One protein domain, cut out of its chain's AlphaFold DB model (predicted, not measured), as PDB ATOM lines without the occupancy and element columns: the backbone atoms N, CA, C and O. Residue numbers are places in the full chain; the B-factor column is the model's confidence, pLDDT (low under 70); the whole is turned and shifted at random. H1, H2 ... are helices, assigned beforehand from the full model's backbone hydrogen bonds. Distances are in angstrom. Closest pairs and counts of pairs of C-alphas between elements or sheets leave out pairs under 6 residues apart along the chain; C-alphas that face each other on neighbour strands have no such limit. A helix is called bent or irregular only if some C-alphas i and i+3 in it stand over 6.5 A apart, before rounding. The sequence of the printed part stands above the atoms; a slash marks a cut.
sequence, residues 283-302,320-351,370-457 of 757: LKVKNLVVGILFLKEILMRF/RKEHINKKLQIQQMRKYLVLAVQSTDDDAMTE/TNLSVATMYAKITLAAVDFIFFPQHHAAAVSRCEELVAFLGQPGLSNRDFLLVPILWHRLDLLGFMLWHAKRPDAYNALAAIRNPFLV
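Overview. This is residues 283 to 302, 320 to 351 and 370 to 457 of the 757 residues of the protein "Hypothetical protein" of Heterosigma akashiwo (UniProt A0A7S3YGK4). An up-and-down bundle of six helices has H3 in the middle, the longest helix H2 with H1 and H4 around it, and the hairpin of H5 and H6 to one side. Residues 320 to 326 of H2 and loop residues 410 to 417 stick out. The all-helix printed part has 140 residues, H1 to H6 in chain order, and is compact: radius of gyration of the C-alphas 15.9 A, spans 51 by 39 by 24 A.

Along the chain. H2, residues 320 to 351, is 47.3 A long from C-alpha 320 at (48.842, 40.412, -41.588). H3 is residues 370 to 390, H1 283 to 299, H4 392 to 409, H5 422 to 438, H6 442 to 452, ending at C-alpha (15.939, 21.230, -29.460). H4 is irregular: C-alphas 393 and 396 are 7.8 A apart.

Arrangement. H2 touches the hub H3 with residues 334 to 345 alone, closest C-alphas Val 341 and Thr 376, 6.3 A, at a shallow tilt of 23 degrees, opposite ways. H1 touches H3 with residues 285 to 292 alone, closest C-alphas Val 285 and Ala 375, 6.3 A. H3 and H4 form a hairpin, closest C-alphas Ala 384 and Ala 398, 4.5 A; H5 and H6 another, Gly 433 and Tyr 445, 5.5 A. Every O i to N i+4 pair is within hydrogen-bond range in H1, H2, H3, H5 and H6; in H4, 12 of 14.

Size, cuts and confidence. The farthest C-alphas, Arg 320 and Asn 416, are 52.4 A apart. Residues 303 to 319 and 352 to 369 are not printed, with gaps of 16.9 A and 13.9 A between C-alphas. The link H4 to H5 is long. In this model 48 printed residues have pLDDT under 70, among them 412 to 424.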
ATOM      1  N   LEU A 283      40.474   0.807 -39.470       49.97
ATOM      2  CA  LEU A 283      41.549   1.805 -39.440       49.97
ATOM      3  C   LEU A 283      41.099   3.178 -39.977       49.97
ATOM      4  O   LEU A 283      41.486   4.192 -39.402       49.97
ATOM      5  N   LYS A 284      40.227   3.222 -41.001       54.50
ATOM      6  CA  LYS A 284      39.630   4.473 -41.518       54.50
ATOM      7  C   LYS A 284      38.924   5.260 -40.400       54.50
ATOM      8  O   LYS A 284      39.220   6.433 -40.188       54.50
ATOM      9  N   VAL A 285      38.066   4.589 -39.624       61.34
ATOM     10  CA  VAL A 285      37.307   5.194 -38.509       61.34
ATOM     11  C   VAL A 285      38.239   5.645 -37.380       61.34
ATOM     12  O   VAL A 285      38.067   6.732 -36.833       61.34
ATOM     13  N   LYS A 286      39.274   4.857 -37.059       56.81
ATOM     14  CA  LYS A 286      40.291   5.234 -36.060       56.81
ATOM     15  C   LYS A 286      41.048   6.504 -36.463       56.81
ATOM     16  O   LYS A 286      41.193   7.403 -35.638       56.81
ATOM     17  N   ASN A 287      41.460   6.613 -37.726       56.53
ATOM     18  CA  ASN A 287      42.150   7.799 -38.242       56.53
ATOM     19  C   ASN A 287      41.232   9.035 -38.254       56.53
ATOM     20  O   ASN A 287      41.672  10.117 -37.873       56.53
ATOM     21  N   LEU A 288      39.952   8.870 -38.607       68.38
ATOM     22  CA  LEU A 288      38.947   9.938 -38.546       68.38
ATOM     23  C   LEU A 288      38.742  10.452 -37.109       68.38
ATOM     24  O   LEU A 288      38.780  11.658 -36.880       68.38
ATOM     25  N   VAL A 289      38.595   9.553 -36.129       64.94
ATOM     26  CA  VAL A 289      38.453   9.920 -34.707       64.94
ATOM     27  C   VAL A 289      39.705  10.631 -34.181       64.94
ATOM     28  O   VAL A 289      39.580  11.632 -33.478       64.94
ATOM     29  N   VAL A 290      40.909  10.180 -34.553       62.09
ATOM     30  CA  VAL A 290      42.162  10.884 -34.218       62.09
ATOM     31  C   VAL A 290      42.200  12.277 -34.856       62.09
ATOM     32  O   VAL A 290      42.545  13.238 -34.172       62.09
ATOM     33  N   GLY A 291      41.773  12.416 -36.114       70.12
ATOM     34  CA  GLY A 291      41.652  13.709 -36.793       70.12
ATOM     35  C   GLY A 291      40.688  14.670 -36.090       70.12
ATOM     36  O   GLY A 291      41.033  15.829 -35.881       70.12
ATOM     37  N   ILE A 292      39.520  14.188 -35.650       72.00
ATOM     38  CA  ILE A 292      38.525  14.978 -34.900       72.00
ATOM     39  C   ILE A 292      39.060  15.386 -33.514       72.00
ATOM     40  O   ILE A 292      38.857  16.522 -33.084       72.00
ATOM     41  N   LEU A 293      39.779  14.500 -32.816       59.66
ATOM     42  CA  LEU A 293      40.400  14.812 -31.522       59.66
ATOM     43  C   LEU A 293      41.561  15.810 -31.654       59.66
ATOM     44  O   LEU A 293      41.687  16.701 -30.816       59.66
ATOM     45  N   PHE A 294      42.362  15.711 -32.716       62.75
ATOM     46  CA  PHE A 294      43.395  16.694 -33.047       62.75
ATOM     47  C   PHE A 294      42.783  18.052 -33.417       62.75
ATOM     48  O   PHE A 294      43.257  19.085 -32.948       62.75
ATOM     49  N   LEU A 295      41.668  18.054 -34.162       68.81
ATOM     50  CA  LEU A 295      40.875  19.258 -34.417       68.81
ATOM     51  C   LEU A 295      40.440  19.906 -33.101       68.81
ATOM     52  O   LEU A 295      40.687  21.087 -32.898       68.81
ATOM     53  N   LYS A 296      39.853  19.131 -32.179       65.56
ATOM     54  CA  LYS A 296      39.434  19.627 -30.861       65.56
ATOM     55  C   LYS A 296      40.600  20.271 -30.101       65.56
ATOM     56  O   LYS A 296      40.417  21.341 -29.535       65.56
ATOM     57  N   GLU A 297      41.779  19.655 -30.090       55.66
ATOM     58  CA  GLU A 297      42.950  20.203 -29.389       55.66
ATOM     59  C   GLU A 297      43.458  21.511 -30.020       55.66
ATOM     60  O   GLU A 297      43.818  22.434 -29.294       55.66
ATOM     61  N   ILE A 298      43.417  21.634 -31.351       64.62
ATOM     62  CA  ILE A 298      43.692  22.894 -32.061       64.62
ATOM     63  C   ILE A 298      42.654  23.965 -31.695       64.62
ATOM     64  O   ILE A 298      43.019  25.081 -31.338       64.62
ATOM     65  N   LEU A 299      41.361  23.624 -31.732       54.75
ATOM     66  CA  LEU A 299      40.261  24.545 -31.424       54.75
ATOM     67  C   LEU A 299      40.318  25.064 -29.979       54.75
ATOM     68  O   LEU A 299      40.083  26.243 -29.745       54.75
ATOM     69  N   MET A 300      40.692  24.210 -29.022       52.56
ATOM     70  CA  MET A 300      40.865  24.579 -27.609       52.56
ATOM     71  C   MET A 300      42.104  25.458 -27.343       52.56
ATOM     72  O   MET A 300      42.249  25.965 -26.233       52.56
ATOM     73  N   ARG A 301      43.007  25.621 -28.323       49.34
ATOM     74  CA  ARG A 301      44.260  26.390 -28.207       49.34
ATOM     75  C   ARG A 301      44.260  27.711 -28.982       49.34
ATOM     76  O   ARG A 301      45.283  28.388 -28.994       49.34
ATOM     77  N   PHE A 302      43.137  28.101 -29.586       53.06
ATOM     78  CA  PHE A 302      42.940  29.451 -30.119       53.06
ATOM     79  C   PHE A 302      42.256  30.343 -29.068       53.06
ATOM     80  O   PHE A 302      41.034  30.277 -28.928       53.06
ATOM     81  N   ARG A 320      49.723  40.625 -40.423       88.50
ATOM     82  CA  ARG A 320      48.842  40.412 -41.588       88.50
ATOM     83  C   ARG A 320      49.207  39.127 -42.345       88.50
ATOM     84  O   ARG A 320      48.317  38.344 -42.675       88.50
ATOM     85  N   LYS A 321      50.497  38.881 -42.585       88.44
ATOM     86  CA  LYS A 321      51.023  37.683 -43.266       88.44
ATOM     87  C   LYS A 321      50.766  36.397 -42.472       88.44
ATOM     88  O   LYS A 321      50.340  35.397 -43.046       88.44
ATOM     89  N   GLU A 322      50.960  36.423 -41.158       87.12
ATOM     90  CA  GLU A 322      50.695  35.290 -40.271       87.12
ATOM     91  C   GLU A 322      49.197  34.961 -40.208       87.12
ATOM     92  O   GLU A 322      48.808  33.803 -40.352       87.12
ATOM     93  N   HIS A 323      48.336  35.976 -40.093       84.44
ATOM     94  CA  HIS A 323      46.884  35.802 -40.111       84.44
ATOM     95  C   HIS A 323      46.378  35.205 -41.441       84.44
ATOM     96  O   HIS A 323      45.465  34.375 -41.445       84.44
ATOM     97  N   ILE A 324      46.999  35.568 -42.572       87.44
ATOM     98  CA  ILE A 324      46.745  34.951 -43.884       87.44
ATOM     99  C   ILE A 324      47.180  33.475 -43.892       87.44
ATOM    100  O   ILE A 324      46.403  32.621 -44.324       87.44
ATOM    101  N   ASN A 325      48.363  33.149 -43.362       83.38
ATOM    102  CA  ASN A 325      48.850  31.766 -43.269       83.38
ATOM    103  C   ASN A 325      47.958  30.889 -42.370       83.38
ATOM    104  O   ASN A 325      47.557  29.801 -42.787       83.38
ATOM    105  N   LYS A 326      47.577  31.382 -41.179       81.38
ATOM    106  CA  LYS A 326      46.629  30.720 -40.260       81.38
ATOM    107  C   LYS A 326      45.289  30.439 -40.967       81.38
ATOM    108  O   LYS A 326      44.792  29.313 -40.934       81.38
ATOM    109  N   LYS A 327      44.736  31.413 -41.707       82.44
ATOM    110  CA  LYS A 327      43.512  31.226 -42.519       82.44
ATOM    111  C   LYS A 327      43.672  30.186 -43.634       82.44
ATOM    112  O   LYS A 327      42.751  29.394 -43.852       82.44
ATOM    113  N   LEU A 328      44.815  30.155 -44.319       85.81
ATOM    114  CA  LEU A 328      45.088  29.186 -45.385       85.81
ATOM    115  C   LEU A 328      45.156  27.745 -44.848       85.81
ATOM    116  O   LEU A 328      44.582  26.844 -45.460       85.81
ATOM    117  N   GLN A 329      45.778  27.529 -43.685       82.06
ATOM    118  CA  GLN A 329      45.822  26.217 -43.025       82.06
ATOM    119  C   GLN A 329      44.417  25.705 -42.667       82.06
ATOM    120  O   GLN A 329      44.077  24.567 -42.991       82.06
ATOM    121  N   ILE A 330      43.558  26.554 -42.089       81.69
ATOM    122  CA  ILE A 330      42.172  26.181 -41.749       81.69
ATOM    123  C   ILE A 330      41.374  25.827 -43.021       81.69
ATOM    124  O   ILE A 330      40.632  24.843 -43.033       81.69
ATOM    125  N   GLN A 331      41.565  26.558 -44.128       82.44
ATOM    126  CA  GLN A 331      40.952  26.215 -45.422       82.44
ATOM    127  C   GLN A 331      41.457  24.879 -45.994       82.44
ATOM    128  O   GLN A 331      40.659  24.107 -46.533       82.44
ATOM    129  N   GLN A 332      42.750  24.570 -45.859       82.31
ATOM    130  CA  GLN A 332      43.312  23.277 -46.266       82.31
ATOM    131  C   GLN A 332      42.731  22.129 -45.428       82.31
ATOM    132  O   GLN A 332      42.230  21.157 -45.992       82.31
ATOM    133  N   MET A 333      42.705  22.263 -44.098       77.25
ATOM    134  CA  MET A 333      42.106  21.276 -43.184       77.25
ATOM    135  C   MET A 333      40.621  21.037 -43.489       77.25
ATOM    136  O   MET A 333      40.180  19.889 -43.564       77.25
ATOM    137  N   ARG A 334      39.858  22.105 -43.758       85.19
ATOM    138  CA  ARG A 334      38.462  22.014 -44.214       85.19
ATOM    139  C   ARG A 334      38.336  21.218 -45.514       85.19
ATOM    140  O   ARG A 334      37.460  20.362 -45.612       85.19
ATOM    141  N   LYS A 335      39.209  21.461 -46.500       84.75
ATOM    142  CA  LYS A 335      39.218  20.716 -47.772       84.75
ATOM    143  C   LYS A 335      39.473  19.220 -47.548       84.75
ATOM    144  O   LYS A 335      38.771  18.408 -48.142       84.75
ATOM    145  N   TYR A 336      40.412  18.855 -46.673       77.56
ATOM    146  CA  TYR A 336      40.655  17.451 -46.316       77.56
ATOM    147  C   TYR A 336      39.454  16.796 -45.620       77.56
ATOM    148  O   TYR A 336      39.099  15.676 -45.974       77.56
ATOM    149  N   LEU A 337      38.787  17.490 -44.690       78.19
ATOM    150  CA  LEU A 337      37.577  16.980 -44.029       78.19
ATOM    151  C   LEU A 337      36.413  16.767 -45.013       78.19
ATOM    152  O   LEU A 337      35.732  15.748 -44.929       78.19
ATOM    153  N   VAL A 338      36.202  17.684 -45.965       82.50
ATOM    154  CA  VAL A 338      35.177  17.521 -47.016       82.50
ATOM    155  C   VAL A 338      35.488  16.315 -47.908       82.50
ATOM    156  O   VAL A 338      34.609  15.483 -48.117       82.50
ATOM    157  N   LEU A 339      36.737  16.171 -48.366       79.44
ATOM    158  CA  LEU A 339      37.160  15.027 -49.186       79.44
ATOM    159  C   LEU A 339      37.053  13.689 -48.435       79.44
ATOM    160  O   LEU A 339      36.728  12.676 -49.048       79.44
ATOM    161  N   ALA A 340      37.294  13.677 -47.120       71.62
ATOM    162  CA  ALA A 340      37.135  12.484 -46.290       71.62
ATOM    163  C   ALA A 340      35.666  12.044 -46.156       71.62
ATOM    164  O   ALA A 340      35.392  10.851 -46.190       71.62
ATOM    165  N   VAL A 341      34.722  12.988 -46.035       79.81
ATOM    166  CA  VAL A 341      33.281  12.667 -46.017       79.81
ATOM    167  C   VAL A 341      32.814  12.166 -47.381       79.81
ATOM    168  O   VAL A 341      32.128  11.150 -47.457       79.81
ATOM    169  N   GLN A 342      33.241  12.827 -48.461       79.81
ATOM    170  CA  GLN A 342      32.908  12.405 -49.823       79.81
ATOM    171  C   GLN A 342      33.404  10.980 -50.110       79.81
ATOM    172  O   GLN A 342      32.631  10.165 -50.601       79.81
ATOM    173  N   SER A 343      34.632  10.630 -49.710       74.38
ATOM    174  CA  SER A 343      35.143   9.269 -49.916       74.38
ATOM    175  C   SER A 343      34.410   8.200 -49.097       74.38
ATOM    176  O   SER A 343      34.266   7.082 -49.583       74.38
ATOM    177  N   THR A 344      33.886   8.520 -47.905       72.25
ATOM    178  CA  THR A 344      33.027   7.580 -47.156       72.25
ATOM    179  C   THR A 344      31.641   7.399 -47.772       72.25
ATOM    180  O   THR A 344      31.100   6.294 -47.708       72.25
ATOM    181  N   ASP A 345      31.081   8.441 -48.391       70.94
ATOM    182  CA  ASP A 345      29.791   8.361 -49.087       70.94
ATOM    183  C   ASP A 345      29.930   7.571 -50.415       70.94
ATOM    184  O   ASP A 345      29.091   6.720 -50.723       70.94
ATOM    185  N   ASP A 346      31.028   7.769 -51.158       70.31
ATOM    186  CA  ASP A 346      31.355   7.017 -52.385       70.31
ATOM    187  C   ASP A 346      31.690   5.531 -52.113       70.31
ATOM    188  O   ASP A 346      31.252   4.647 -52.858       70.31
ATOM    189  N   ASP A 347      32.424   5.224 -51.034       65.69
ATOM    190  CA  ASP A 347      32.682   3.840 -50.602       65.69
ATOM    191  C   ASP A 347      31.350   3.100 -50.334       65.69
ATOM    192  O   ASP A 347      31.101   2.036 -50.906       65.69
ATOM    193  N   ALA A 348      30.438   3.692 -49.551       65.69
ATOM    194  CA  ALA A 348      29.135   3.089 -49.234       65.69
ATOM    195  C   ALA A 348      28.260   2.848 -50.487       65.69
ATOM    196  O   ALA A 348      27.603   1.809 -50.629       65.69
ATOM    197  N   MET A 349      28.292   3.781 -51.444       60.09
ATOM    198  CA  MET A 349      27.591   3.666 -52.731       60.09
ATOM    199  C   MET A 349      28.200   2.620 -53.685       60.09
ATOM    200  O   MET A 349      27.545   2.227 -54.658       60.09
ATOM    201  N   THR A 350      29.436   2.167 -53.445       68.44
ATOM    202  CA  THR A 350      30.117   1.152 -54.271       68.44
ATOM    203  C   THR A 350      30.191  -0.235 -53.633       68.44
ATOM    204  O   THR A 350      30.372  -1.211 -54.368       68.44
ATOM    205  N   GLU A 351      30.005  -0.365 -52.315       59.03
ATOM    206  CA  GLU A 351      29.802  -1.665 -51.658       59.03
ATOM    207  C   GLU A 351      28.377  -2.195 -51.890       59.03
ATOM    208  O   GLU A 351      28.229  -3.301 -52.411       59.03
ATOM    209  N   THR A 370      26.366   0.047 -39.702       64.31
ATOM    210  CA  THR A 370      26.043   0.907 -38.553       64.31
ATOM    211  C   THR A 370      27.262   1.704 -38.074       64.31
ATOM    212  O   THR A 370      27.162   2.908 -37.829       64.31
ATOM    213  N   ASN A 371      28.450   1.087 -38.025       65.56
ATOM    214  CA  ASN A 371      29.688   1.786 -37.667       65.56
ATOM    215  C   ASN A 371      30.164   2.793 -38.734       65.56
ATOM    216  O   ASN A 371      30.755   3.814 -38.368       65.56
ATOM    217  N   LEU A 372      29.917   2.547 -40.027       65.50
ATOM    218  CA  LEU A 372      30.244   3.506 -41.091       65.50
ATOM    219  C   LEU A 372      29.316   4.731 -41.036       65.50
ATOM    220  O   LEU A 372      29.798   5.863 -41.037       65.50
ATOM    221  N   SER A 373      28.008   4.509 -40.875       76.62
ATOM    222  CA  SER A 373      27.001   5.570 -40.731       76.62
ATOM    223  C   SER A 373      27.321   6.530 -39.574       76.62
ATOM    224  O   SER A 373      27.351   7.752 -39.753       76.62
ATOM    225  N   VAL A 374      27.665   5.987 -38.398       75.06
ATOM    226  CA  VAL A 374      28.059   6.785 -37.222       75.06
ATOM    227  C   VAL A 374      29.340   7.591 -37.482       75.06
ATOM    228  O   VAL A 374      29.427   8.752 -37.074       75.06
ATOM    229  N   ALA A 375      30.327   7.029 -38.187       73.75
ATOM    230  CA  ALA A 375      31.560   7.742 -38.531       73.75
ATOM    231  C   ALA A 375      31.290   8.954 -39.447       73.75
ATOM    232  O   ALA A 375      31.747  10.064 -39.147       73.75
ATOM    233  N   THR A 376      30.487   8.774 -40.501       81.75
ATOM    234  CA  THR A 376      30.057   9.860 -41.398       81.75
ATOM    235  C   THR A 376      29.261  10.932 -40.646       81.75
ATOM    236  O   THR A 376      29.498  12.126 -40.844       81.75
ATOM    237  N   MET A 377      28.381  10.540 -39.716       82.12
ATOM    238  CA  MET A 377      27.631  11.476 -38.869       82.12
ATOM    239  C   MET A 377      28.562  12.391 -38.053       82.12
ATOM    240  O   MET A 377      28.418  13.615 -38.097       82.12
ATOM    241  N   TYR A 378      29.554  11.829 -37.352       78.00
ATOM    242  CA  TYR A 378      30.520  12.622 -36.577       78.00
ATOM    243  C   TYR A 378      31.335  13.584 -37.454       78.00
ATOM    244  O   TYR A 378      31.615  14.713 -37.034       78.00
ATOM    245  N   ALA A 379      31.682  13.183 -38.678       79.56
ATOM    246  CA  ALA A 379      32.375  14.052 -39.624       79.56
ATOM    247  C   ALA A 379      31.480  15.202 -40.133       79.56
ATOM    248  O   ALA A 379      31.934  16.348 -40.156       79.56
ATOM    249  N   LYS A 380      30.199  14.942 -40.445       82.56
ATOM    250  CA  LYS A 380      29.220  15.987 -40.817       82.56
ATOM    251  C   LYS A 380      28.994  17.001 -39.688       82.56
ATOM    252  O   LYS A 380      29.034  18.202 -39.952       82.56
ATOM    253  N   ILE A 381      28.855  16.546 -38.435       83.06
ATOM    254  CA  ILE A 381      28.757  17.423 -37.247       83.06
ATOM    255  C   ILE A 381      30.018  18.288 -37.102       83.06
ATOM    256  O   ILE A 381      29.926  19.502 -36.916       83.06
ATOM    257  N   THR A 382      31.202  17.680 -37.226       81.12
ATOM    258  CA  THR A 382      32.485  18.393 -37.097       81.12
ATOM    259  C   THR A 382      32.645  19.455 -38.191       81.12
ATOM    260  O   THR A 382      33.029  20.586 -37.899       81.12
ATOM    261  N   LEU A 383      32.284  19.135 -39.439       84.06
ATOM    262  CA  LEU A 383      32.282  20.088 -40.554       84.06
ATOM    263  C   LEU A 383      31.284  21.237 -40.361       84.06
ATOM    264  O   LEU A 383      31.610  22.373 -40.698       84.06
ATOM    265  N   ALA A 384      30.088  20.970 -39.826       80.75
ATOM    266  CA  ALA A 384      29.119  22.020 -39.514       80.75
ATOM    267  C   ALA A 384      29.663  22.981 -38.442       80.75
ATOM    268  O   ALA A 384      29.616  24.193 -38.637       80.75
ATOM    269  N   ALA A 385      30.259  22.461 -37.362       79.12
ATOM    270  CA  ALA A 385      30.880  23.284 -36.321       79.12
ATOM    271  C   ALA A 385      32.049  24.138 -36.856       79.12
ATOM    272  O   ALA A 385      32.134  25.324 -36.544       79.12
ATOM    273  N   VAL A 386      32.914  23.575 -37.712       82.31
ATOM    274  CA  VAL A 386      34.002  24.327 -38.369       82.31
ATOM    275  C   VAL A 386      33.458  25.442 -39.269       82.31
ATOM    276  O   VAL A 386      33.992  26.551 -39.247       82.31
ATOM    277  N   ASP A 387      32.391  25.181 -40.031       83.31
ATOM    278  CA  ASP A 387      31.760  26.206 -40.871       83.31
ATOM    279  C   ASP A 387      31.098  27.316 -40.036       83.31
ATOM    280  O   ASP A 387      31.289  28.489 -40.352       83.31
ATOM    281  N   PHE A 388      30.413  26.988 -38.933       82.56
ATOM    282  CA  PHE A 388      29.843  27.991 -38.020       82.56
ATOM    283  C   PHE A 388      30.899  28.889 -37.358       82.56
ATOM    284  O   PHE A 388      30.673  30.094 -37.244       82.56
ATOM    285  N   ILE A 389      32.027  28.325 -36.908       81.00
ATOM    286  CA  ILE A 389      33.039  29.074 -36.144       81.00
ATOM    287  C   ILE A 389      33.921  29.926 -37.074       81.00
ATOM    288  O   ILE A 389      34.090  31.120 -36.837       81.00
ATOM    289  N   PHE A 390      34.464  29.348 -38.153       82.88
ATOM    290  CA  PHE A 390      35.519  29.999 -38.953       82.88
ATOM    291  C   PHE A 390      35.040  30.631 -40.261       82.88
ATOM    292  O   PHE A 390      35.769  31.431 -40.854       82.88
ATOM    293  N   PHE A 391      33.837  30.291 -40.735       85.88
ATOM    294  CA  PHE A 391      33.366  30.687 -42.062       85.88
ATOM    295  C   PHE A 391      31.916  31.205 -42.038       85.88
ATOM    296  O   PHE A 391      31.022  30.536 -42.556       85.88
ATOM    297  N   PRO A 392      31.650  32.426 -41.526       77.94
ATOM    298  CA  PRO A 392      30.299  33.006 -41.487       77.94
ATOM    299  C   PRO A 392      29.560  32.989 -42.839       77.94
ATOM    300  O   PRO A 392      28.353  32.770 -42.890       77.94
ATOM    301  N   GLN A 393      30.284  33.125 -43.954       79.50
ATOM    302  CA  GLN A 393      29.765  33.001 -45.324       79.50
ATOM    303  C   GLN A 393      29.286  31.584 -45.716       79.50
ATOM    304  O   GLN A 393      28.766  31.383 -46.812       79.50
ATOM    305  N   HIS A 394      29.472  30.588 -44.852       84.12
ATOM    306  CA  HIS A 394      29.008  29.210 -45.014       84.12
ATOM    307  C   HIS A 394      27.889  28.832 -44.028       84.12
ATOM    308  O   HIS A 394      27.479  27.674 -44.004       84.12
ATOM    309  N   HIS A 395      27.325  29.800 -43.290       78.69
ATOM    310  CA  HIS A 395      26.219  29.591 -42.345       78.69
ATOM    311  C   HIS A 395      25.058  28.770 -42.940       78.69
ATOM    312  O   HIS A 395      24.603  27.816 -42.320       78.69
ATOM    313  N   ALA A 396      24.629  29.062 -44.174       75.81
ATOM    314  CA  ALA A 396      23.567  28.305 -44.849       75.81
ATOM    315  C   ALA A 396      23.928  26.822 -45.092       75.81
ATOM    316  O   ALA A 396      23.079  25.948 -44.941       75.81
ATOM    317  N   ALA A 397      25.192  26.517 -45.407       77.00
ATOM    318  CA  ALA A 397      25.665  25.141 -45.571       77.00
ATOM    319  C   ALA A 397      25.828  24.417 -44.221       77.00
ATOM    320  O   ALA A 397      25.628  23.207 -44.141       77.00
ATOM    321  N   ALA A 398      26.161  25.147 -43.154       78.00
ATOM    322  CA  ALA A 398      26.222  24.601 -41.801       78.00
ATOM    323  C   ALA A 398      24.817  24.278 -41.253       78.00
ATOM    324  O   ALA A 398      24.613  23.190 -40.716       78.00
ATOM    325  N   VAL A 399      23.839  25.170 -41.466       78.38
ATOM    326  CA  VAL A 399      22.414  24.941 -41.155       78.38
ATOM    327  C   VAL A 399      21.873  23.739 -41.931       78.38
ATOM    328  O   VAL A 399      21.366  22.814 -41.306       78.38
ATOM    329  N   SER A 400      22.080  23.677 -43.250       80.88
ATOM    330  CA  SER A 400      21.619  22.557 -44.088       80.88
ATOM    331  C   SER A 400      22.163  21.191 -43.627       80.88
ATOM    332  O   SER A 400      21.418  20.213 -43.588       80.88
ATOM    333  N   ARG A 401      23.421  21.109 -43.164       81.00
ATOM    334  CA  ARG A 401      23.963  19.875 -42.556       81.00
ATOM    335  C   ARG A 401      23.366  19.547 -41.184       81.00
ATOM    336  O   ARG A 401      23.312  18.374 -40.817       81.00
ATOM    337  N   CYS A 402      22.929  20.545 -40.416       75.38
ATOM    338  CA  CYS A 402      22.182  20.302 -39.179       75.38
ATOM    339  C   CYS A 402      20.761  19.807 -39.481       75.38
ATOM    340  O   CYS A 402      20.267  18.926 -38.785       75.38
ATOM    341  N   GLU A 403      20.129  20.303 -40.546       76.38
ATOM    342  CA  GLU A 403      18.830  19.815 -41.025       76.38
ATOM    343  C   GLU A 403      18.924  18.365 -41.532       76.38
ATOM    344  O   GLU A 403      18.096  17.543 -41.144       76.38
ATOM    345  N   GLU A 404      19.974  18.002 -42.288       77.56
ATOM    346  CA  GLU A 404      20.284  16.598 -42.630       77.56
ATOM    347  C   GLU A 404      20.395  15.711 -41.377       77.56
ATOM    348  O   GLU A 404      19.840  14.611 -41.338       77.56
ATOM    349  N   LEU A 405      21.095  16.188 -40.339       77.25
ATOM    350  CA  LEU A 405      21.288  15.453 -39.086       77.25
ATOM    351  C   LEU A 405      19.957  15.211 -38.355       77.25
ATOM    352  O   LEU A 405      19.701  14.106 -37.878       77.25
ATOM    353  N   VAL A 406      19.102  16.232 -38.285       74.06
ATOM    354  CA  VAL A 406      17.773  16.144 -37.662       74.06
ATOM    355  C   VAL A 406      16.850  15.231 -38.468       74.06
ATOM    356  O   VAL A 406      16.148  14.409 -37.881       74.06
ATOM    357  N   ALA A 407      16.893  15.307 -39.800       74.75
ATOM    358  CA  ALA A 407      16.137  14.419 -40.678       74.75
ATOM    359  C   ALA A 407      16.565  12.948 -40.526       74.75
ATOM    360  O   ALA A 407      15.708  12.068 -40.533       74.75
ATOM    361  N   PHE A 408      17.863  12.675 -40.335       77.88
ATOM    362  CA  PHE A 408      18.377  11.334 -40.038       77.88
ATOM    363  C   PHE A 408      17.912  10.831 -38.660       77.88
ATOM    364  O   PHE A 408      17.373   9.732 -38.549       77.88
ATOM    365  N   LEU A 409      18.059  11.647 -37.611       75.56
ATOM    366  CA  LEU A 409      17.634  11.296 -36.247       75.56
ATOM    367  C   LEU A 409      16.105  11.162 -36.099       75.56
ATOM    368  O   LEU A 409      15.635  10.538 -35.150       75.56
ATOM    369  N   GLY A 410      15.333  11.725 -37.030       72.38
ATOM    370  CA  GLY A 410      13.878  11.592 -37.105       72.38
ATOM    371  C   GLY A 410      13.364  10.337 -37.823       72.38
ATOM    372  O   GLY A 410      12.147  10.161 -37.898       72.38
ATOM    373  N   GLN A 411      14.229   9.472 -38.372       78.94
ATOM    374  CA  GLN A 411      13.771   8.316 -39.153       78.94
ATOM    375  C   GLN A 411      13.175   7.201 -38.263       78.94
ATOM    376  O   GLN A 411      13.830   6.734 -37.324       78.94
ATOM    377  N   PRO A 412      11.950   6.713 -38.557       57.41
ATOM    378  CA  PRO A 412      11.336   5.616 -37.814       57.41
ATOM    379  C   PRO A 412      11.999   4.280 -38.185       57.41
ATOM    380  O   PRO A 412      11.622   3.634 -39.160       57.41
ATOM    381  N   GLY A 413      12.989   3.869 -37.393       62.59
ATOM    382  CA  GLY A 413      13.737   2.623 -37.607       62.59
ATOM    383  C   GLY A 413      15.005   2.466 -36.761       62.59
ATOM    384  O   GLY A 413      15.523   1.357 -36.670       62.59
ATOM    385  N   LEU A 414      15.486   3.541 -36.121       60.75
ATOM    386  CA  LEU A 414      16.658   3.515 -35.237       60.75
ATOM    387  C   LEU A 414      16.526   2.448 -34.137       60.75
ATOM    388  O   LEU A 414      15.487   2.322 -33.482       60.75
ATOM    389  N   SER A 415      17.592   1.675 -33.938       66.50
ATOM    390  CA  SER A 415      17.605   0.525 -33.038       66.50
ATOM    391  C   SER A 415      17.710   0.945 -31.569       66.50
ATOM    392  O   SER A 415      18.180   2.033 -31.232       66.50
ATOM    393  N   ASN A 416      17.393   0.023 -30.653       51.91
ATOM    394  CA  ASN A 416      17.619   0.217 -29.213       51.91
ATOM    395  C   ASN A 416      19.096   0.508 -28.849       51.91
ATOM    396  O   ASN A 416      19.366   0.961 -27.739       51.91
ATOM    397  N   ARG A 417      20.050   0.250 -29.758       53.50
ATOM    398  CA  ARG A 417      21.476   0.570 -29.588       53.50
ATOM    399  C   ARG A 417      21.759   2.041 -29.919       53.50
ATOM    400  O   ARG A 417      22.539   2.680 -29.220       53.50
ATOM    401  N   ASP A 418      21.063   2.598 -30.909       56.72
ATOM    402  CA  ASP A 418      21.204   3.993 -31.350       56.72
ATOM    403  C   ASP A 418      20.619   4.980 -30.328       56.72
ATOM    404  O   ASP A 418      21.167   6.063 -30.116       56.72
ATOM    405  N   PHE A 419      19.585   4.567 -29.586       55.28
ATOM    406  CA  PHE A 419      19.062   5.314 -28.433       55.28
ATOM    407  C   PHE A 419      20.115   5.590 -27.339       55.28
ATOM    408  O   PHE A 419      19.944   6.534 -26.572       55.28
ATOM    409  N   LEU A 420      21.221   4.833 -27.274       55.84
ATOM    410  CA  LEU A 420      22.343   5.112 -26.362       55.84
ATOM    411  C   LEU A 420      23.307   6.187 -26.899       55.84
ATOM    412  O   LEU A 420      24.047   6.788 -26.120       55.84
ATOM    413  N   LEU A 421      23.288   6.466 -28.207       61.47
ATOM    414  CA  LEU A 421      24.056   7.551 -28.824       61.47
ATOM    415  C   LEU A 421      23.322   8.895 -28.735       61.47
ATOM    416  O   LEU A 421      23.980   9.933 -28.664       61.47
ATOM    417  N   VAL A 422      21.985   8.895 -28.667       68.44
ATOM    418  CA  VAL A 422      21.171  10.121 -28.562       68.44
ATOM    419  C   VAL A 422      21.601  11.023 -27.384       68.44
ATOM    420  O   VAL A 422      21.839  12.202 -27.642       68.44
ATOM    421  N   PRO A 423      21.820  10.540 -26.140       64.31
ATOM    422  CA  PRO A 423      22.340  11.374 -25.047       64.31
ATOM    423  C   PRO A 423      23.735  11.963 -25.308       64.31
ATOM    424  O   PRO A 423      24.023  13.082 -24.887       64.31
ATOM    425  N   ILE A 424      24.603  11.235 -26.020       69.31
ATOM    426  CA  ILE A 424      25.963  11.691 -26.355       69.31
ATOM    427  C   ILE A 424      25.894  12.805 -27.407       69.31
ATOM    428  O   ILE A 424      26.582  13.818 -27.275       69.31
ATOM    429  N   LEU A 425      25.036  12.646 -28.419       72.00
ATOM    430  CA  LEU A 425      24.767  13.672 -29.427       72.00
ATOM    431  C   LEU A 425      24.125  14.914 -28.794       72.00
ATOM    432  O   LEU A 425      24.590  16.022 -29.046       72.00
ATOM    433  N   TRP A 426      23.142  14.745 -27.903       76.50
ATOM    434  CA  TRP A 426      22.537  15.847 -27.148       76.50
ATOM    435  C   TRP A 426      23.563  16.621 -26.324       76.50
ATOM    436  O   TRP A 426      23.662  17.832 -26.482       76.50
ATOM    437  N   HIS A 427      24.416  15.945 -25.551       74.38
ATOM    438  CA  HIS A 427      25.461  16.622 -24.778       74.38
ATOM    439  C   HIS A 427      26.488  17.361 -25.668       74.38
ATOM    440  O   HIS A 427      27.080  18.358 -25.252       74.38
ATOM    441  N   ARG A 428      26.689  16.922 -26.922       70.88
ATOM    442  CA  ARG A 428      27.489  17.658 -27.920       70.88
ATOM    443  C   ARG A 428      26.747  18.853 -28.520       70.88
ATOM    444  O   ARG A 428      27.398  19.859 -28.789       70.88
ATOM    445  N   LEU A 429      25.427  18.778 -28.686       79.56
ATOM    446  CA  LEU A 429      24.587  19.906 -29.098       79.56
ATOM    447  C   LEU A 429      24.472  20.954 -27.975       79.56
ATOM    448  O   LEU A 429      24.606  22.138 -28.256       79.56
ATOM    449  N   ASP A 430      24.344  20.544 -26.710       76.88
ATOM    450  CA  ASP A 430      24.430  21.442 -25.546       76.88
ATOM    451  C   ASP A 430      25.784  22.173 -25.512       76.88
ATOM    452  O   ASP A 430      25.829  23.396 -25.376       76.88
ATOM    453  N   LEU A 431      26.894  21.449 -25.713       74.38
ATOM    454  CA  LEU A 431      28.236  22.039 -25.778       74.38
ATOM    455  C   LEU A 431      28.403  22.996 -26.975       74.38
ATOM    456  O   LEU A 431      29.043  24.036 -26.840       74.38
ATOM    457  N   LEU A 432      27.819  22.677 -28.136       78.50
ATOM    458  CA  LEU A 432      27.809  23.569 -29.298       78.50
ATOM    459  C   LEU A 432      26.983  24.834 -29.028       78.50
ATOM    460  O   LEU A 432      27.439  25.929 -29.344       78.50
ATOM    461  N   GLY A 433      25.819  24.709 -28.387       83.06
ATOM    462  CA  GLY A 433      24.999  25.844 -27.961       83.06
ATOM    463  C   GLY A 433      25.738  26.750 -26.979       83.06
ATOM    464  O   GLY A 433      25.754  27.965 -27.161       83.06
ATOM    465  N   PHE A 434      26.431  26.164 -26.001       75.19
ATOM    466  CA  PHE A 434      27.289  26.891 -25.065       75.19
ATOM    467  C   PHE A 434      28.415  27.660 -25.782       75.19
ATOM    468  O   PHE A 434      28.618  28.844 -25.517       75.19
ATOM    469  N   MET A 435      29.100  27.038 -26.750       71.62
ATOM    470  CA  MET A 435      30.122  27.722 -27.557       71.62
ATOM    471  C   MET A 435      29.532  28.858 -28.411       71.62
ATOM    472  O   MET A 435      30.105  29.943 -28.450       71.62
ATOM    473  N   LEU A 436      28.374  28.659 -29.051       81.06
ATOM    474  CA  LEU A 436      27.707  29.690 -29.865       81.06
ATOM    475  C   LEU A 436      27.192  30.871 -29.022       81.06
ATOM    476  O   LEU A 436      27.263  32.019 -29.468       81.06
ATOM    477  N   TRP A 437      26.732  30.610 -27.794       80.56
ATOM    478  CA  TRP A 437      26.388  31.637 -26.808       80.56
ATOM    479  C   TRP A 437      27.620  32.466 -26.427       80.56
ATOM    480  O   TRP A 437      27.598  33.694 -26.530       80.56
ATOM    481  N   HIS A 438      28.725  31.814 -26.046       71.19
ATOM    482  CA  HIS A 438      29.965  32.500 -25.667       71.19
ATOM    483  C   HIS A 438      30.602  33.285 -26.827       71.19
ATOM    484  O   HIS A 438      31.048  34.412 -26.615       71.19
ATOM    485  N   ALA A 439      30.529  32.768 -28.058       68.56
ATOM    486  CA  ALA A 439      30.929  33.462 -29.286       68.56
ATOM    487  C   ALA A 439      29.969  34.602 -29.710       68.56
ATOM    488  O   ALA A 439      30.124  35.177 -30.790       68.56
ATOM    489  N   LYS A 440      28.954  34.924 -28.889       83.88
ATOM    490  CA  LYS A 440      27.941  35.971 -29.123       83.88
ATOM    491  C   LYS A 440      27.233  35.820 -30.478       83.88
ATOM    492  O   LYS A 440      27.029  36.799 -31.196       83.88
ATOM    493  N   ARG A 441      26.844  34.588 -30.833       73.44
ATOM    494  CA  ARG A 441      26.093  34.244 -32.056       73.44
ATOM    495  C   ARG A 441      24.637  33.870 -31.725       73.44
ATOM    496  O   ARG A 441      24.290  32.689 -31.802       73.44
ATOM    497  N   PRO A 442      23.770  34.842 -31.365       76.38
ATOM    498  CA  PRO A 442      22.400  34.557 -30.939       76.38
ATOM    499  C   PRO A 442      21.587  33.845 -32.024       76.38
ATOM    500  O   PRO A 442      20.832  32.938 -31.705       76.38
ATOM    501  N   ASP A 443      21.781  34.176 -33.303       69.44
ATOM    502  CA  ASP A 443      21.018  33.577 -34.407       69.44
ATOM    503  C   ASP A 443      21.317  32.078 -34.573       69.44
ATOM    504  O   ASP A 443      20.405  31.265 -34.730       69.44
ATOM    505  N   ALA A 444      22.592  31.695 -34.455       71.88
ATOM    506  CA  ALA A 444      23.025  30.300 -34.514       71.88
ATOM    507  C   ALA A 444      22.619  29.519 -33.251       71.88
ATOM    508  O   ALA A 444      22.202  28.365 -33.350       71.88
ATOM    509  N   TYR A 445      22.672  30.154 -32.072       82.38
ATOM    510  CA  TYR A 445      22.123  29.583 -30.838       82.38
ATOM    511  C   TYR A 445      20.607  29.346 -30.951       82.38
ATOM    512  O   TYR A 445      20.131  28.259 -30.633       82.38
ATOM    513  N   ASN A 446      19.855  30.316 -31.474       76.81
ATOM    514  CA  ASN A 446      18.406  30.226 -31.662       76.81
ATOM    515  C   ASN A 446      18.020  29.148 -32.687       76.81
ATOM    516  O   ASN A 446      17.057  28.416 -32.461       76.81
ATOM    517  N   ALA A 447      18.787  28.985 -33.770       70.81
ATOM    518  CA  ALA A 447      18.606  27.878 -34.712       70.81
ATOM    519  C   ALA A 447      18.817  26.508 -34.033       70.81
ATOM    520  O   ALA A 447      18.015  25.589 -34.211       70.81
ATOM    521  N   LEU A 448      19.845  26.383 -33.187       76.19
ATOM    522  CA  LEU A 448      20.104  25.166 -32.415       76.19
ATOM    523  C   LEU A 448      19.027  24.909 -31.339       76.19
ATOM    524  O   LEU A 448      18.639  23.767 -31.097       76.19
ATOM    525  N   ALA A 449      18.488  25.968 -30.730       76.88
ATOM    526  CA  ALA A 449      17.377  25.896 -29.783       76.88
ATOM    527  C   ALA A 449      16.042  25.524 -30.459       76.88
ATOM    528  O   ALA A 449      15.236  24.811 -29.863       76.88
ATOM    529  N   ALA A 450      15.818  25.924 -31.715       69.56
ATOM    530  CA  ALA A 450      14.673  25.464 -32.503       69.56
ATOM    531  C   ALA A 450      14.749  23.947 -32.768       69.56
ATOM    532  O   ALA A 450      13.765  23.235 -32.569       69.56
ATOM    533  N   ILE A 451      15.942  23.438 -33.107       71.38
ATOM    534  CA  ILE A 451      16.224  21.999 -33.264       71.38
ATOM    535  C   ILE A 451      15.971  21.211 -31.960       71.38
ATOM    536  O   ILE A 451      15.540  20.060 -32.010       71.38
ATOM    537  N   ARG A 452      16.178  21.830 -30.789       69.75
ATOM    538  CA  ARG A 452      15.939  21.230 -29.460       69.75
ATOM    539  C   ARG A 452      14.461  20.908 -29.180       69.75
ATOM    540  O   ARG A 452      14.169  20.027 -28.374       69.75
ATOM    541  N   ASN A 453      13.525  21.639 -29.790       53.28
ATOM    542  CA  ASN A 453      12.152  21.765 -29.287       53.28
ATOM    543  C   ASN A 453      11.051  20.816 -29.857       53.28
ATOM    544  O   ASN A 453      10.010  20.695 -29.206       53.28
ATOM    545  N   PRO A 454      11.184  20.097 -30.999       46.94
ATOM    546  CA  PRO A 454      10.037  19.407 -31.611       46.94
ATOM    547  C   PRO A 454       9.505  18.217 -30.790       46.94
ATOM    548  O   PRO A 454       8.354  17.817 -30.960       46.94
ATOM    549  N   PHE A 455      10.299  17.673 -29.862       41.34
ATOM    550  CA  PHE A 455       9.887  16.562 -28.996       41.34
ATOM    551  C   PHE A 455       9.051  16.980 -27.773       41.34
ATOM    552  O   PHE A 455       8.399  16.123 -27.180       41.34
ATOM    553  N   LEU A 456       9.002  18.268 -27.403       38.50
ATOM    554  CA  LEU A 456       8.261  18.733 -26.216       38.50
ATOM    555  C   LEU A 456       6.756  18.957 -26.459       38.50
ATOM    556  O   LEU A 456       5.993  19.091 -25.506       38.50
ATOM    557  N   VAL A 457       6.308  18.954 -27.719       37.69
ATOM    558  CA  VAL A 457       4.896  19.185 -28.098       37.69
ATOM    559  C   VAL A 457       4.124  17.864 -28.306       37.69
ATOM    560  O   VAL A 457       2.894  17.841 -28.376       37.69
TER     561      VAL A 457